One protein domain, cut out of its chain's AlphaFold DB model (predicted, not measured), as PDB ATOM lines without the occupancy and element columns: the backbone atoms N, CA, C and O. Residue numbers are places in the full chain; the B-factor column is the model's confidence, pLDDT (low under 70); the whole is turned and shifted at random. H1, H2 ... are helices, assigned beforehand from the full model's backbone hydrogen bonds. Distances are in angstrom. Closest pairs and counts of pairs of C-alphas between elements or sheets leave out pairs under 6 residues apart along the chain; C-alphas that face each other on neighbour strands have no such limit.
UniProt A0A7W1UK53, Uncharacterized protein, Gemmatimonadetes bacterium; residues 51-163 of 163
ATOM      1  N   GLU A  51      45.212  98.456 -31.041       84.25
ATOM      2  CA  GLU A  51      46.142  97.932 -32.038       84.25
ATOM      3  C   GLU A  51      46.911  99.054 -32.754       84.25
ATOM      4  O   GLU A  51      48.135  98.994 -32.847       84.25
ATOM      5  N   LEU A  52      46.220 100.107 -33.204       86.12
ATOM      6  CA  LEU A  52      46.855 101.256 -33.849       86.12
ATOM      7  C   LEU A  52      47.764 102.010 -32.874       86.12
ATOM      8  O   LEU A  52      48.877 102.377 -33.248       86.12
ATOM      9  N   THR A  53      47.333 102.202 -31.621       88.38
ATOM     10  CA  THR A  53      48.178 102.806 -30.575       88.38
ATOM     11  C   THR A  53      49.483 102.038 -30.424       88.38
ATOM     12  O   THR A  53      50.560 102.633 -30.420       88.38
ATOM     13  N   GLU A  54      49.403 100.713 -30.328       90.88
ATOM     14  CA  GLU A  54      50.575  99.864 -30.150       90.88
ATOM     15  C   GLU A  54      51.481  99.865 -31.390       90.88
ATOM     16  O   GLU A  54      52.703  99.922 -31.252       90.88
ATOM     17  N   LEU A  55      50.910  99.874 -32.600       91.44
ATOM     18  CA  LEU A  55      51.675  99.996 -33.844       91.44
ATOM     19  C   LEU A  55      52.429 101.326 -33.919       91.44
ATOM     20  O   LEU A  55      53.631 101.327 -34.179       91.44
ATOM     21  N   VAL A  56      51.758 102.448 -33.644       92.00
ATOM     22  CA  VAL A  56      52.385 103.779 -33.644       92.00
ATOM     23  C   VAL A  56      53.450 103.878 -32.551       92.00
ATOM     24  O   VAL A  56      54.532 104.411 -32.798       92.00
ATOM     25  N   ARG A  57      53.200 103.303 -31.369       94.38
ATOM     26  CA  ARG A  57      54.181 103.246 -30.278       94.38
ATOM     27  C   ARG A  57      55.434 102.469 -30.687       94.38
ATOM     28  O   ARG A  57      56.543 102.955 -30.477       94.38
ATOM     29  N   ARG A  58      55.281 101.277 -31.277       95.38
ATOM     30  CA  ARG A  58      56.414 100.466 -31.763       95.38
ATOM     31  C   ARG A  58      57.163 101.155 -32.894       95.38
ATOM     32  O   ARG A  58      58.389 101.124 -32.902       95.38
ATOM     33  N   ARG A  59      56.443 101.810 -33.806       95.19
ATOM     34  CA  ARG A  59      57.044 102.619 -34.868       95.19
ATOM     35  C   ARG A  59      57.937 103.709 -34.289       95.19
ATOM     36  O   ARG A  59      59.091 103.803 -34.693       95.19
ATOM     37  N   GLN A  60      57.431 104.477 -33.322       94.88
ATOM     38  CA  GLN A  60      58.206 105.532 -32.669       94.88
ATOM     39  C   GLN A  60      59.430 104.961 -31.948       94.88
ATOM     40  O   GLN A  60      60.530 105.463 -32.130       94.88
ATOM     41  N   GLN A  61      59.260 103.859 -31.209       97.12
ATOM     42  CA  GLN A  61      60.363 103.182 -30.529       97.12
ATOM     43  C   GLN A  61      61.480 102.777 -31.503       97.12
ATOM     44  O   GLN A  61      62.655 102.973 -31.205       97.12
ATOM     45  N   VAL A  62      61.129 102.218 -32.666       97.50
ATOM     46  CA  VAL A  62      62.110 101.851 -33.695       97.50
ATOM     47  C   VAL A  62      62.770 103.085 -34.313       97.50
ATOM     48  O   VAL A  62      63.977 103.061 -34.542       97.50
ATOM     49  N   ALA A  63      62.015 104.159 -34.557       95.12
ATOM     50  CA  ALA A  63      62.549 105.404 -35.104       95.12
ATOM     51  C   ALA A  63      63.554 106.071 -34.151       95.12
ATOM     52  O   ALA A  63      64.657 106.410 -34.575       95.12
ATOM     53  N   ASP A  64      63.206 106.202 -32.868       96.44
ATOM     54  CA  ASP A  64      64.082 106.784 -31.843       96.44
ATOM     55  C   ASP A  64      65.387 105.999 -31.724       96.44
ATOM     56  O   ASP A  64      66.475 106.567 -31.632       96.44
ATOM     57  N   GLU A  65      65.283 104.673 -31.763       97.38
ATOM     58  CA  GLU A  65      66.451 103.821 -31.677       97.38
ATOM     59  C   GLU A  65      67.328 103.912 -32.930       97.38
ATOM     60  O   GLU A  65      68.546 104.015 -32.808       97.38
ATOM     61  N   LEU A  66      66.725 103.937 -34.123       94.81
ATOM     62  CA  LEU A  66      67.456 104.112 -35.377       94.81
ATOM     63  C   LEU A  66      68.209 105.450 -35.402       94.81
ATOM     64  O   LEU A  66      69.368 105.488 -35.807       94.81
ATOM     65  N   LEU A  67      67.578 106.531 -34.931       93.62
ATOM     66  CA  LEU A  67      68.196 107.859 -34.835       93.62
ATOM     67  C   LEU A  67      69.369 107.903 -33.846       93.62
ATOM     68  O   LEU A  67      70.274 108.720 -34.009       93.62
ATOM     69  N   ALA A  68      69.374 107.034 -32.834       94.69
ATOM     70  CA  ALA A  68      70.465 106.933 -31.871       94.69
ATOM     71  C   ALA A  68      71.666 106.113 -32.387       94.69
ATOM     72  O   ALA A  68      72.727 106.116 -31.757       94.69
ATOM     73  N   MET A  69      71.523 105.392 -33.504       94.50
ATOM     74  CA  MET A  69      72.585 104.564 -34.074       94.50
ATOM     75  C   MET A  69      73.522 105.380 -34.979       94.50
ATOM     76  O   MET A  69      73.073 106.159 -35.817       94.50
ATOM     77  N   ASP A  70      74.837 105.137 -34.897       91.94
ATOM     78  CA  ASP A  70      75.781 105.634 -35.911       91.94
ATOM     79  C   ASP A  70      75.753 104.721 -37.142       91.94
ATOM     80  O   ASP A  70      76.463 103.721 -37.216       91.94
ATOM     81  N   ILE A  71      74.912 105.069 -38.115       91.75
ATOM     82  CA  ILE A  71      74.817 104.391 -39.419       91.75
ATOM     83  C   ILE A  71      75.283 105.286 -40.575       91.75
ATOM     84  O   ILE A  71      75.025 105.000 -41.744       91.75
ATOM     85  N   THR A  72      75.967 106.388 -40.257       90.69
ATOM     86  CA  THR A  72      76.423 107.366 -41.258       90.69
ATOM     87  C   THR A  72      77.620 106.850 -42.053       90.69
ATOM     88  O   THR A  72      77.724 107.083 -43.258       90.69
ATOM     89  N   ARG A  73      78.508 106.099 -41.393       92.44
ATOM     90  CA  ARG A  73      79.727 105.533 -41.983       92.44
ATOM     91  C   ARG A  73      79.485 104.101 -42.473       92.44
ATOM     92  O   ARG A  73      78.804 103.356 -41.768       92.44
ATOM     93  N   PRO A  74      80.079 103.679 -43.607       91.81
ATOM     94  CA  PRO A  74      79.890 102.327 -44.141       91.81
ATOM     95  C   PRO A  74      80.206 101.216 -43.130       91.81
ATOM     96  O   PRO A  74      79.351 100.383 -42.849       91.81
ATOM     97  N   ASP A  75      81.374 101.257 -42.486       94.19
ATOM     98  CA  ASP A  75      81.785 100.215 -41.530       94.19
ATOM     99  C   ASP A  75      80.845 100.125 -40.317       94.19
ATOM    100  O   ASP A  75      80.523  99.037 -39.836       94.19
ATOM    101  N   ALA A  76      80.362 101.276 -39.839       95.44
ATOM    102  CA  ALA A  76      79.420 101.343 -38.727       95.44
ATOM    103  C   ALA A  76      78.045 100.782 -39.126       95.44
ATOM    104  O   ALA A  76      77.429 100.035 -38.363       95.44
ATOM    105  N   ARG A  77      77.603 101.050 -40.362       95.19
ATOM    106  CA  ARG A  77      76.378 100.489 -40.941       95.19
ATOM    107  C   ARG A  77      76.455  98.964 -41.063       95.19
ATOM    108  O   ARG A  77      75.512  98.277 -40.677       95.19
ATOM    109  N   VAL A  78      77.590  98.430 -41.519       96.88
ATOM    110  CA  VAL A  78      77.841  96.978 -41.578       96.88
ATOM    111  C   VAL A  78      77.795  96.358 -40.178       96.88
ATOM    112  O   VAL A  78      77.118  95.350 -39.967       96.88
ATOM    113  N   ALA A  79      78.444  96.982 -39.190       97.19
ATOM    114  CA  ALA A  79      78.408  96.514 -37.803       97.19
ATOM    115  C   ALA A  79      76.990  96.553 -37.193       97.19
ATOM    116  O   ALA A  79      76.656  95.741 -36.329       97.19
ATOM    117  N   ALA A  80      76.137  97.465 -37.667       97.19
ATOM    118  CA  ALA A  80      74.763  97.637 -37.210       97.19
ATOM    119  C   ALA A  80      73.767  96.594 -37.758       97.19
ATOM    120  O   ALA A  80      72.646  96.521 -37.245       97.19
ATOM    121  N   VAL A  81      74.143  95.759 -38.738       97.75
ATOM    122  CA  VAL A  81      73.246  94.772 -39.385       97.75
ATOM    123  C   VAL A  81      72.432  93.934 -38.385       97.75
ATOM    124  O   VAL A  81      71.204  93.911 -38.511       97.75
ATOM    125  N   PRO A  82      73.026  93.294 -37.353       97.94
ATOM    126  CA  PRO A  82      72.252  92.484 -36.410       97.94
ATOM    127  C   PRO A  82      71.216  93.305 -35.638       97.94
ATOM    128  O   PRO A  82      70.174  92.785 -35.233       97.94
ATOM    129  N   ARG A  83      71.490  94.596 -35.411       97.62
ATOM    130  CA  ARG A  83      70.560  95.480 -34.712       97.62
ATOM    131  C   ARG A  83      69.418  95.921 -35.618       97.62
ATOM    132  O   ARG A  83      68.269  95.827 -35.193       97.62
ATOM    133  N   LEU A  84      69.717  96.299 -36.860       97.56
ATOM    134  CA  LEU A  84      68.720  96.648 -37.876       97.56
ATOM    135  C   LEU A  84      67.738  95.488 -38.131       97.56
ATOM    136  O   LEU A  84      66.529  95.702 -38.187       97.56
ATOM    137  N   GLN A  85      68.223  94.241 -38.173       97.62
ATOM    138  CA  GLN A  85      67.359  93.055 -38.265       97.62
ATOM    139  C   GLN A  85      66.386  92.938 -37.077       97.62
ATOM    140  O   GLN A  85      65.200  92.674 -37.268       97.62
ATOM    141  N   LYS A  86      66.864  93.161 -35.842       97.81
ATOM    142  CA  LYS A  86      66.010  93.151 -34.638       97.81
ATOM    143  C   LYS A  86      64.982  94.284 -34.640       97.81
ATOM    144  O   LYS A  86      63.868  94.099 -34.151       97.81
ATOM    145  N   LEU A  87      65.342  95.447 -35.184       97.12
ATOM    146  CA  LEU A  87      64.412  96.563 -35.337       97.12
ATOM    147  C   LEU A  87      63.252  96.195 -36.269       97.12
ATOM    148  O   LEU A  87      62.105  96.396 -35.882       97.12
ATOM    149  N   LEU A  88      63.521  95.544 -37.409       95.75
ATOM    150  CA  LEU A  88      62.466  95.067 -38.319       95.75
ATOM    151  C   LEU A  88      61.532  94.028 -37.685       95.75
ATOM    152  O   LEU A  88      60.345  94.004 -38.000       95.75
ATOM    153  N   GLN A  89      62.033  93.199 -36.764       95.56
ATOM    154  CA  GLN A  89      61.193  92.271 -35.993       95.56
ATOM    155  C   GLN A  89      60.271  92.996 -34.999       95.56
ATOM    156  O   GLN A  89      59.215  92.477 -34.646       95.56
ATOM    157  N   THR A  90      60.672  94.182 -34.534       95.62
ATOM    158  CA  THR A  90      59.871  95.007 -33.616       95.62
ATOM    159  C   THR A  90      58.808  95.789 -34.379       95.62
ATOM    160  O   THR A  90      57.637  95.800 -33.992       95.62
ATOM    161  N   TYR A  91      59.221  96.440 -35.466       95.62
ATOM    162  CA  TYR A  91      58.346  97.141 -36.390       95.62
ATOM    163  C   TYR A  91      58.999  97.209 -37.783       95.62
ATOM    164  O   TYR A  91      60.151  97.642 -37.878       95.62
ATOM    165  N   PRO A  92      58.289  96.851 -38.870       94.81
ATOM    166  CA  PRO A  92      58.796  96.920 -40.245       94.81
ATOM    167  C   PRO A  92      58.873  98.376 -40.744       94.81
ATOM    168  O   PRO A  92      58.079  98.824 -41.573       94.81
ATOM    169  N   HIS A  93      59.819  99.136 -40.191       94.75
ATOM    170  CA  HIS A  93      59.952 100.575 -40.399       94.75
ATOM    171  C   HIS A  93      60.610 100.905 -41.753       94.75
ATOM    172  O   HIS A  93      61.667 100.337 -42.048       94.75
ATOM    173  N   PRO A  94      60.095 101.883 -42.528       93.19
ATOM    174  CA  PRO A  94      60.630 102.222 -43.852       93.19
ATOM    175  C   PRO A  94      62.139 102.513 -43.868       93.19
ATOM    176  O   PRO A  94      62.896 101.856 -44.578       93.19
ATOM    177  N   LEU A  95      62.598 103.411 -42.990       92.56
ATOM    178  CA  LEU A  95      64.019 103.779 -42.892       92.56
ATOM    179  C   LEU A  95      64.940 102.622 -42.472       92.56
ATOM    180  O   LEU A  95      66.131 102.640 -42.782       92.56
ATOM    181  N   VAL A  96      64.420 101.615 -41.763       96.38
ATOM    182  CA  VAL A  96      65.234 100.463 -41.353       96.38
ATOM    183  C   VAL A  96      65.479  99.542 -42.546       96.38
ATOM    184  O   VAL A  96      66.593  99.043 -42.683       96.38
ATOM    185  N   TYR A  97      64.493  99.364 -43.438       95.69
ATOM    186  CA  TYR A  97      64.694  98.633 -44.696       95.69
ATOM    187  C   TYR A  97      65.800  99.275 -45.534       95.69
ATOM    188  O   TYR A  97      66.754  98.595 -45.901       95.69
ATOM    189  N   GLU A  98      65.714 100.584 -45.769       93.62
ATOM    190  CA  GLU A  98      66.719 101.337 -46.529       93.62
ATOM    191  C   GLU A  98      68.109 101.237 -45.886       93.62
ATOM    192  O   GLU A  98      69.094 100.890 -46.542       93.62
ATOM    193  N   SER A  99      68.183 101.443 -44.568       95.44
ATOM    194  CA  SER A  99      69.438 101.330 -43.822       95.44
ATOM    195  C   SER A  99      70.056  99.937 -43.942       95.44
ATOM    196  O   SER A  99      71.269  99.824 -44.113       95.44
ATOM    197  N   LEU A 100      69.240  98.881 -43.876       96.50
ATOM    198  CA  LEU A 100      69.692  97.494 -43.954       96.50
ATOM    199  C   LEU A 100      70.123  97.096 -45.374       96.50
ATOM    200  O   LEU A 100      71.104  96.370 -45.516       96.50
ATOM    201  N   ILE A 101      69.453  97.598 -46.416       95.00
ATOM    202  CA  ILE A 101      69.863  97.403 -47.818       95.00
ATOM    203  C   ILE A 101      71.255  97.990 -48.036       95.00
ATOM    204  O   ILE A 101      72.154  97.287 -48.499       95.00
ATOM    205  N   HIS A 102      71.468  99.242 -47.619       94.25
ATOM    206  CA  HIS A 102      72.791  99.860 -47.683       94.25
ATOM    207  C   HIS A 102      73.815  99.118 -46.820       94.25
ATOM    208  O   HIS A 102      74.948  98.955 -47.245       94.25
ATOM    209  N   ALA A 103      73.432  98.621 -45.639       96.62
ATOM    210  CA  ALA A 103      74.336  97.862 -44.774       96.62
ATOM    211  C   ALA A 103      74.834  96.574 -45.442       96.62
ATOM    212  O   ALA A 103      76.016  96.244 -45.364       96.62
ATOM    213  N   TYR A 104      73.941  95.850 -46.118       96.94
ATOM    214  CA  TYR A 104      74.310  94.654 -46.866       96.94
ATOM    215  C   TYR A 104      75.129  94.977 -48.112       96.94
ATOM    216  O   TYR A 104      76.114  94.287 -48.370       96.94
ATOM    217  N   ALA A 105      74.781  96.039 -48.842       93.75
ATOM    218  CA  ALA A 105      75.578  96.507 -49.972       93.75
ATOM    219  C   ALA A 105      77.000  96.908 -49.534       93.75
ATOM    220  O   ALA A 105      77.974  96.501 -50.161       93.75
ATOM    221  N   ASP A 106      77.133  97.616 -48.407       93.94
ATOM    222  CA  ASP A 106      78.420  98.007 -47.817       93.94
ATOM    223  C   ASP A 106      79.253  96.784 -47.391       93.94
ATOM    224  O   ASP A 106      80.480  96.817 -47.461       93.94
ATOM    225  N   ALA A 107      78.598  95.682 -47.011       94.69
ATOM    226  CA  ALA A 107      79.235  94.405 -46.691       94.69
ATOM    227  C   ALA A 107      79.529  93.522 -47.924       94.69
ATOM    228  O   ALA A 107      80.025  92.407 -47.762       94.69
ATOM    229  N   GLY A 108      79.174  93.961 -49.138       94.12
ATOM    230  CA  GLY A 108      79.273  93.161 -50.367       94.12
ATOM    231  C   GLY A 108      78.259  92.011 -50.463       94.12
ATOM    232  O   GLY A 108      78.406  91.115 -51.292       94.12
ATOM    233  N   ARG A 109      77.226  92.010 -49.616       96.19
ATOM    234  CA  ARG A 109      76.209  90.954 -49.508       96.19
ATOM    235  C   ARG A 109      74.963  91.302 -50.338       96.19
ATOM    236  O   ARG A 109      73.864  91.482 -49.815       96.19
ATOM    237  N   TYR A 110      75.134  91.428 -51.652       93.94
ATOM    238  CA  TYR A 110      74.107  91.979 -52.552       93.94
ATOM    239  C   TYR A 110      72.835  91.126 -52.677       93.94
ATOM    240  O   TYR A 110      71.744  91.679 -52.795       93.94
ATOM    241  N   ASP A 111      72.937  89.797 -52.601       94.44
ATOM    242  CA  ASP A 111      71.758  88.918 -52.678       94.44
ATOM    243  C   ASP A 111      70.796  89.145 -51.505       94.44
ATOM    244  O   ASP A 111      69.574  89.142 -51.654       94.44
ATOM    245  N   GLU A 112      71.342  89.415 -50.324       96.00
ATOM    246  CA  GLU A 112      70.548  89.702 -49.134       96.00
ATOM    247  C   GLU A 112      69.970  91.114 -49.185       96.00
ATOM    248  O   GLU A 112      68.823  91.310 -48.787       96.00
ATOM    249  N   ALA A 113      70.711  92.079 -49.741       95.06
ATOM    250  CA  ALA A 113      70.183  93.408 -50.035       95.06
ATOM    251  C   ALA A 113      68.961  93.323 -50.972       95.06
ATOM    252  O   ALA A 113      67.934  93.941 -50.687       95.06
ATOM    253  N   LYS A 114      69.010  92.478 -52.016       94.44
ATOM    254  CA  LYS A 114      67.851  92.187 -52.887       94.44
ATOM    255  C   LYS A 114      66.694  91.549 -52.114       94.44
ATOM    256  O   LYS A 114      65.540  91.918 -52.321       94.44
ATOM    257  N   GLY A 115      66.988  90.634 -51.190       94.31
ATOM    258  CA  GLY A 115      65.978  90.047 -50.304       94.31
ATOM    259  C   GLY A 115      65.263  91.089 -49.433       94.31
ATOM    260  O   GLY A 115      64.040  91.051 -49.294       94.31
ATOM    261  N   VAL A 116      66.001  92.059 -48.885       95.25
ATOM    262  CA  VAL A 116      65.419  93.150 -48.086       95.25
ATOM    263  C   VAL A 116      64.627  94.126 -48.954       95.25
ATOM    264  O   VAL A 116      63.544  94.537 -48.545       95.25
ATOM    265  N   ALA A 117      65.109  94.450 -50.155       93.19
ATOM    266  CA  ALA A 117      64.373  95.243 -51.142       93.19
ATOM    267  C   ALA A 117      63.011  94.613 -51.480       93.19
ATOM    268  O   ALA A 117      61.981  95.289 -51.455       93.19
ATOM    269  N   PHE A 118      62.983  93.295 -51.700       93.19
ATOM    270  CA  PHE A 118      61.738  92.555 -51.900       93.19
ATOM    271  C   PHE A 118      60.807  92.655 -50.681       93.19
ATOM    272  O   PHE A 118      59.627  92.973 -50.826       93.19
ATOM    273  N   ALA A 119      61.334  92.464 -49.469       93.69
ATOM    274  CA  ALA A 119      60.545  92.584 -48.242       93.69
ATOM    275  C   ALA A 119      59.982  94.004 -48.024       93.69
ATOM    276  O   ALA A 119      58.851  94.151 -47.560       93.69
ATOM    277  N   ALA A 120      60.730  95.050 -48.388       93.25
ATOM    278  CA  ALA A 120      60.264  96.436 -48.330       93.25
ATOM    279  C   ALA A 120      59.084  96.684 -49.289       93.25
ATOM    280  O   ALA A 120      58.130  97.386 -48.946       93.25
ATOM    281  N   ARG A 121      59.109  96.056 -50.471       92.06
ATOM    282  CA  ARG A 121      58.008  96.113 -51.441       92.06
ATOM    283  C   ARG A 121      56.754  95.401 -50.937       92.06
ATOM    284  O   ARG A 121      55.665  95.965 -51.031       92.06
ATOM    285  N   GLU A 122      56.895  94.209 -50.361       92.69
ATOM    286  CA  GLU A 122      55.772  93.505 -49.726       92.69
ATOM    287  C   GLU A 122      55.163  94.358 -48.605       92.69
ATOM    288  O   GLU A 122      53.947  94.562 -48.557       92.69
ATOM    289  N   ARG A 123      56.011  94.983 -47.779       93.56
ATOM    290  CA  ARG A 123      55.561  95.909 -46.734       93.56
ATOM    291  C   ARG A 123      54.782  97.099 -47.298       93.56
ATOM    292  O   ARG A 123      53.778  97.505 -46.719       93.56
ATOM    293  N   ARG A 124      55.193  97.651 -48.441       93.88
ATOM    294  CA  ARG A 124      54.465  98.742 -49.114       93.88
ATOM    295  C   ARG A 124      53.042  98.313 -49.487       93.88
ATOM    296  O   ARG A 124      52.093  99.069 -49.266       93.88
ATOM    297  N   ILE A 125      52.877  97.088 -49.992       91.88
ATOM    298  CA  ILE A 125      51.563  96.508 -50.307       91.88
ATOM    299  C   ILE A 125      50.725  96.349 -49.031       91.88
ATOM    300  O   ILE A 125      49.562  96.760 -49.023       91.88
ATOM    301  N   GLU A 126      51.299  95.820 -47.948       90.38
ATOM    302  CA  GLU A 126      50.618  95.729 -46.649       90.38
ATOM    303  C   GLU A 126      50.142  97.098 -46.151       90.38
ATOM    304  O   GLU A 126      48.965  97.253 -45.817       90.38
ATOM    305  N   CYS A 127      51.025  98.104 -46.149       91.75
ATOM    306  CA  CYS A 127      50.691  99.453 -45.703       91.75
ATOM    307  C   CYS A 127      49.544 100.036 -46.526       91.75
ATOM    308  O   CYS A 127      48.587 100.524 -45.936       91.75
ATOM    309  N   SER A 128      49.576  99.916 -47.860       90.88
ATOM    310  CA  SER A 128      48.519 100.438 -48.746       90.88
ATOM    311  C   SER A 128      47.125  99.868 -48.461       90.88
ATOM    312  O   SER A 128      46.118 100.541 -48.679       90.88
ATOM    313  N   ARG A 129      47.064  98.634 -47.945       90.44
ATOM    314  CA  ARG A 129      45.823  97.919 -47.622       90.44
ATOM    315  C   ARG A 129      45.400  98.094 -46.166       90.44
ATOM    316  O   ARG A 129      44.355  97.575 -45.778       90.44
ATOM    317  N   SER A 130      46.190  98.800 -45.359       86.06
ATOM    318  CA  SER A 130      45.896  99.002 -43.946       86.06
ATOM    319  C   SER A 130      44.587  99.780 -43.760       86.06
ATOM    320  O   SER A 130      44.361 100.779 -44.455       86.06
ATOM    321  N   PRO A 131      43.730  99.393 -42.795       84.62
ATOM    322  CA  PRO A 131      42.546 100.175 -42.448       84.62
ATOM    323  C   PRO A 131      42.915 101.533 -41.828       84.62
ATOM    324  O   PRO A 131      42.126 102.476 -41.915       84.62
ATOM    325  N   TYR A 132      44.129 101.669 -41.287       85.25
ATOM    326  CA  TYR A 132      44.594 102.853 -40.568       85.25
ATOM    327  C   TYR A 132      45.315 103.846 -41.500       85.25
ATOM    328  O   TYR A 132      46.352 103.487 -42.073       85.25
ATOM    329  N   PRO A 133      44.812 105.088 -41.669       88.25
ATOM    330  CA  PRO A 133      45.466 106.116 -42.483       88.25
ATOM    331  C   PRO A 133      46.932 106.374 -42.104       88.25
ATOM    332  O   PRO A 133      47.765 106.556 -42.985       88.25
ATOM    333  N   GLU A 134      47.251 106.324 -40.812       88.44
ATOM    334  CA  GLU A 134      48.575 106.589 -40.236       88.44
ATOM    335  C   GLU A 134      49.614 105.535 -40.632       88.44
ATOM    336  O   GLU A 134      50.814 105.809 -40.605       88.44
ATOM    337  N   ILE A 135      49.148 104.328 -40.962       89.62
ATOM    338  CA  ILE A 135      49.971 103.241 -41.495       89.62
ATOM    339  C   ILE A 135      49.984 103.304 -43.026       89.62
ATOM    340  O   ILE A 135      51.019 103.060 -43.638       89.62
ATOM    341  N   ARG A 136      48.867 103.685 -43.670       91.44
ATOM    342  CA  ARG A 136      48.830 103.878 -45.131       91.44
ATOM    343  C   ARG A 136      49.809 104.950 -45.602       91.44
ATOM    344  O   ARG A 136      50.452 104.743 -46.625       91.44
ATOM    345  N   SER A 137      49.972 106.044 -44.857       91.19
ATOM    346  CA  SER A 137      50.934 107.105 -45.193       91.19
ATOM    347  C   SER A 137      52.390 106.629 -45.215       91.19
ATOM    348  O   SER A 137      53.246 107.292 -45.787       91.19
ATOM    349  N   GLU A 138      52.710 105.473 -44.625       91.44
ATOM    350  CA  GLU A 138      54.070 104.918 -44.672       91.44
ATOM    351  C   GLU A 138      54.486 104.462 -46.067       91.44
ATOM    352  O   GLU A 138      55.680 104.365 -46.351       91.44
ATOM    353  N   VAL A 139      53.514 104.230 -46.954       90.75
ATOM    354  CA  VAL A 139      53.760 103.964 -48.373       90.75
ATOM    355  C   VAL A 139      54.610 105.075 -48.991       90.75
ATOM    356  O   VAL A 139      55.485 104.776 -49.796       90.75
ATOM    357  N   ASP A 140      54.438 106.329 -48.578       88.56
ATOM    358  CA  ASP A 140      55.189 107.456 -49.139       88.56
ATOM    359  C   ASP A 140      56.676 107.431 -48.748       88.56
ATOM    360  O   ASP A 140      57.517 107.962 -49.469       88.56
ATOM    361  N   PHE A 141      57.016 106.761 -47.641       87.00
ATOM    362  CA  PHE A 141      58.385 106.646 -47.128       87.00
ATOM    363  C   PHE A 141      59.072 105.327 -47.506       87.00
ATOM    364  O   PHE A 141      60.289 105.208 -47.379       87.00
ATOM    365  N   LEU A 142      58.319 104.314 -47.943       87.44
ATOM    366  CA  LEU A 142      58.880 103.042 -48.402       87.44
ATOM    367  C   LEU A 142      59.388 103.186 -49.830       87.44
ATOM    368  O   LEU A 142      58.596 103.159 -50.769       87.44
ATOM    369  N   HIS A 143      60.702 103.296 -50.000       82.94
ATOM    370  CA  HIS A 143      61.302 103.327 -51.329       82.94
ATOM    371  C   HIS A 143      60.943 102.067 -52.135       82.94
ATOM    372  O   HIS A 143      61.003 100.945 -51.624       82.94
ATOM    373  N   GLU A 144      60.553 102.256 -53.396       82.00
ATOM    374  CA  GLU A 144      60.304 101.156 -54.323       82.00
ATOM    375  C   GLU A 144      61.641 100.698 -54.904       82.00
ATOM    376  O   GLU A 144      62.132 101.259 -55.872       82.00
ATOM    377  N   TRP A 145      62.245  99.702 -54.259       80.19
ATOM    378  CA  TRP A 145      63.500  99.114 -54.712       80.19
ATOM    379  C   TRP A 145      63.258  98.133 -55.864       80.19
ATOM    380  O   TRP A 145      62.604  97.101 -55.674       80.19
ATOM    381  N   ASP A 146      63.835  98.407 -57.032       83.94
ATOM    382  CA  ASP A 146      64.012  97.402 -58.077       83.94
ATOM    383  C   ASP A 146      65.273  96.567 -57.763       83.94
ATOM    384  O   ASP A 146      66.286  97.118 -57.321       83.94
ATOM    385  N   PRO A 147      65.282  95.237 -57.982       76.62
ATOM    386  CA  PRO A 147      66.515  94.449 -57.958       76.62
ATOM    387  C   PRO A 147      67.689  95.074 -58.732       76.62
ATOM    388  O   PRO A 147      68.832  94.943 -58.289       76.62
ATOM    389  N   ALA A 148      67.416  95.777 -59.835       85.56
ATOM    390  CA  ALA A 148      68.418  96.492 -60.618       85.56
ATOM    391  C   ALA A 148      69.045  97.681 -59.865       85.56
ATOM    392  O   ALA A 148      70.181  98.053 -60.148       85.56
ATOM    393  N   ASP A 149      68.356  98.268 -58.885       87.56
ATOM    394  CA  ASP A 149      68.914  99.349 -58.065       87.56
ATOM    395  C   ASP A 149      69.999  98.834 -57.113       87.56
ATOM    396  O   ASP A 149      70.987  99.523 -56.864       87.56
ATOM    397  N   VAL A 150      69.883  97.586 -56.648       86.62
ATOM    398  CA  VAL A 150      70.954  96.932 -55.876       86.62
ATOM    399  C   VAL A 150      72.165  96.632 -56.764       86.62
ATOM    400  O   VAL A 150      73.301  96.749 -56.308       86.62
ATOM    401  N   ASP A 151      71.942  96.290 -58.035       88.94
ATOM    402  CA  ASP A 151      73.032  96.084 -58.992       88.94
ATOM    403  C   ASP A 151      73.773  97.401 -59.294       88.94
ATOM    404  O   ASP A 151      75.003  97.411 -59.310       88.94
ATOM    405  N   LYS A 152      73.071  98.541 -59.380       90.00
ATOM    406  CA  LYS A 152      73.720  99.867 -59.456       90.00
ATOM    407  C   LYS A 152      74.587 100.152 -58.228       90.00
ATOM    408  O   LYS A 152      75.724 100.595 -58.371       90.00
ATOM    409  N   LEU A 153      74.091  99.857 -57.019       88.50
ATOM    410  CA  LEU A 153      74.879 100.016 -55.787       88.50
ATOM    411  C   LEU A 153      76.158  99.170 -55.814       88.50
ATOM    412  O   LEU A 153      77.200  99.610 -55.323       88.50
ATOM    413  N   ARG A 154      76.089  97.966 -56.390       89.62
ATOM    414  CA  ARG A 154      77.253  97.106 -56.599       89.62
ATOM    415  C   ARG A 154      78.252  97.735 -57.570       89.62
ATOM    416  O   ARG A 154      79.426  97.847 -57.225       89.62
ATOM    417  N   GLU A 155      77.797  98.171 -58.741       91.00
ATOM    418  CA  GLU A 155      78.646  98.797 -59.763       91.00
ATOM    419  C   GLU A 155      79.352 100.053 -59.230       91.00
ATOM    420  O   GLU A 155      80.565 100.202 -59.378       91.00
ATOM    421  N   GLU A 156      78.625 100.931 -58.531       88.69
ATOM    422  CA  GLU A 156      79.190 102.135 -57.907       88.69
ATOM    423  C   GLU A 156      80.282 101.813 -56.878       88.69
ATOM    424  O   GLU A 156      81.239 102.575 -56.706       88.69
ATOM    425  N   ARG A 157      80.137 100.695 -56.159       83.50
ATOM    426  CA  ARG A 157      81.105 100.247 -55.154       83.50
ATOM    427  C   ARG A 157      82.339  99.635 -55.793       83.50
ATOM    428  O   ARG A 157      83.445  99.993 -55.391       83.50
ATOM    429  N   GLU A 158      82.160  98.774 -56.788       85.94
ATOM    430  CA  GLU A 158      83.265  98.195 -57.556       85.94
ATOM    431  C   GLU A 158      84.082  99.305 -58.244       85.94
ATOM    432  O   GLU A 158      85.309  99.311 -58.158       85.94
ATOM    433  N   ALA A 159      83.418 100.323 -58.807       87.31
ATOM    434  CA  ALA A 159      84.080 101.485 -59.400       87.31
ATOM    435  C   ALA A 159      84.906 102.298 -58.383       87.31
ATOM    436  O   ALA A 159      86.021 102.713 -58.692       87.31
ATOM    437  N   LYS A 160      84.398 102.497 -57.157       83.69
ATOM    438  CA  LYS A 160      85.123 103.196 -56.074       83.69
ATOM    439  C   LYS A 160      86.316 102.413 -55.521       83.69
ATOM    440  O   LYS A 160      87.180 103.020 -54.905       83.69
ATOM    441  N   GLN A 161      86.338 101.090 -55.673       76.94
ATOM    442  CA  GLN A 161      87.453 100.243 -55.229       76.94
ATOM    443  C   GLN A 161      88.542 100.088 -56.300       76.94
ATOM    444  O   GLN A 161      89.670  99.731 -55.970       76.94
ATOM    445  N   ALA A 162      88.205 100.331 -57.570       75.94
ATOM    446  CA  ALA A 162      89.118 100.202 -58.703       75.94
ATOM    447  C   ALA A 162      89.912 101.485 -59.032       75.94
ATOM    448  O   ALA A 162      90.873 101.405 -59.800       75.94
ATOM    449  N   GLY A 163      89.506 102.643 -58.498       62.66
ATOM    450  CA  GLY A 163      90.170 103.944 -58.677       62.66
ATOM    451  C   GLY A 163      90.959 104.372 -57.450       62.66
ATOM    452  O   GLY A 163      92.045 104.957 -57.649       62.66
TER     453      GLY A 163
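This is residues 51 to 163 of the 163 residues of an uncharacterized protein of Gemmatimonadetes bacterium (UniProt A0A7W1UK53). The longest helix, H5, lies side by side with H4, and H3 and then H1 follow beyond H4, a stack of four helices running alternately one way and the other along the long axis. H7 packs at a slant on the early part of H5, with residues 147 to 154, and runs on past it, while short H6 folds back on the late part of H5 and short H2 packs across H4. The printed part has 113 residues with seven named helices, H1 to H7 in chain order, and no named strand; its class is all helix. It is compact, with a radius of gyration of the C-alphas of 14.7 A, yet elongated, with spans of 50 by 28 by 17 A.

H5, residues 110 to 128, touches H4, residues 94 to 106, in a helical hairpin with a shallow tilt of 9 degrees, opposite ways; their closest C-alphas, Ile 101 and Ala 113, are 4.6 A apart. H4 is the hub, touching four helices. It forms another hairpin with H3, residues 81 to 90, at a shallow tilt of 22 degrees, opposite ways, the closest C-alphas being Leu 84 and Leu 100 at 6.2 A. H1, residues 51 to 68, touches H3 with residues 58 to 66 alone, opposite ways at a shallow tilt of 17 degrees; the closest C-alphas are Val 62 and Leu 87, 6.0 A apart. H2, residues 74 to 79, touches H4 about perpendicular, at 76 degrees, with the C-alphas of Val 78 and Ala 103 closest at 4.8 A. H6, residues 133 to 140, forms a hairpin with H5 at a steep tilt of 39 degrees, opposite ways; the C-alphas of Cys 127 and Arg 136 are closest, 4.8 A apart. H1 and H6 are near each other, with 7 pairs of C-alphas within 10 A. H7, residues 147 to 162, touches H5 through the closest C-alphas of Lys 114 and Pro 147, 5.7 A apart, opposite ways at 36 degrees, only just a steep tilt. H7 and H4 only just touch, with 3 pairs of C-alphas within 8 A, the closest being Ala 105 and Leu 153 at 6.8 A. H1, H3, H4, H5 and H7 make an up and down bundle, each running against the one before it in the chain. Among the pairs that are apart are H1 and H5, and H3 and H7. In H1, H2, H3, H4, H5 and H7 every O i to N i+4 pair is within hydrogen-bond range; in H6 1 of 4 is, beside 4 of 5 O i to N i+3 pairs.

H1 begins at C-alpha 51, (46.142, 97.932, -32.038), and is 25.9 A long. H5 is 27.2 A long, from C-alpha 110 at (74.107, 91.979, -52.552). H4 is 18.7 A long and H3 14.6 A. H7 is 23.3 A long and ends at C-alpha 162, (89.118, 100.202, -58.703).

The two C-alphas farthest apart, those of Glu 51 and Gly 163, are 51.8 A apart. The printed part has no cut, and it ends at residue 163, the chain's last. The link from H6 to H7 is short, the others are tight. The mean pLDDT of the printed part is 91.6, and residue 163 alone is under 70.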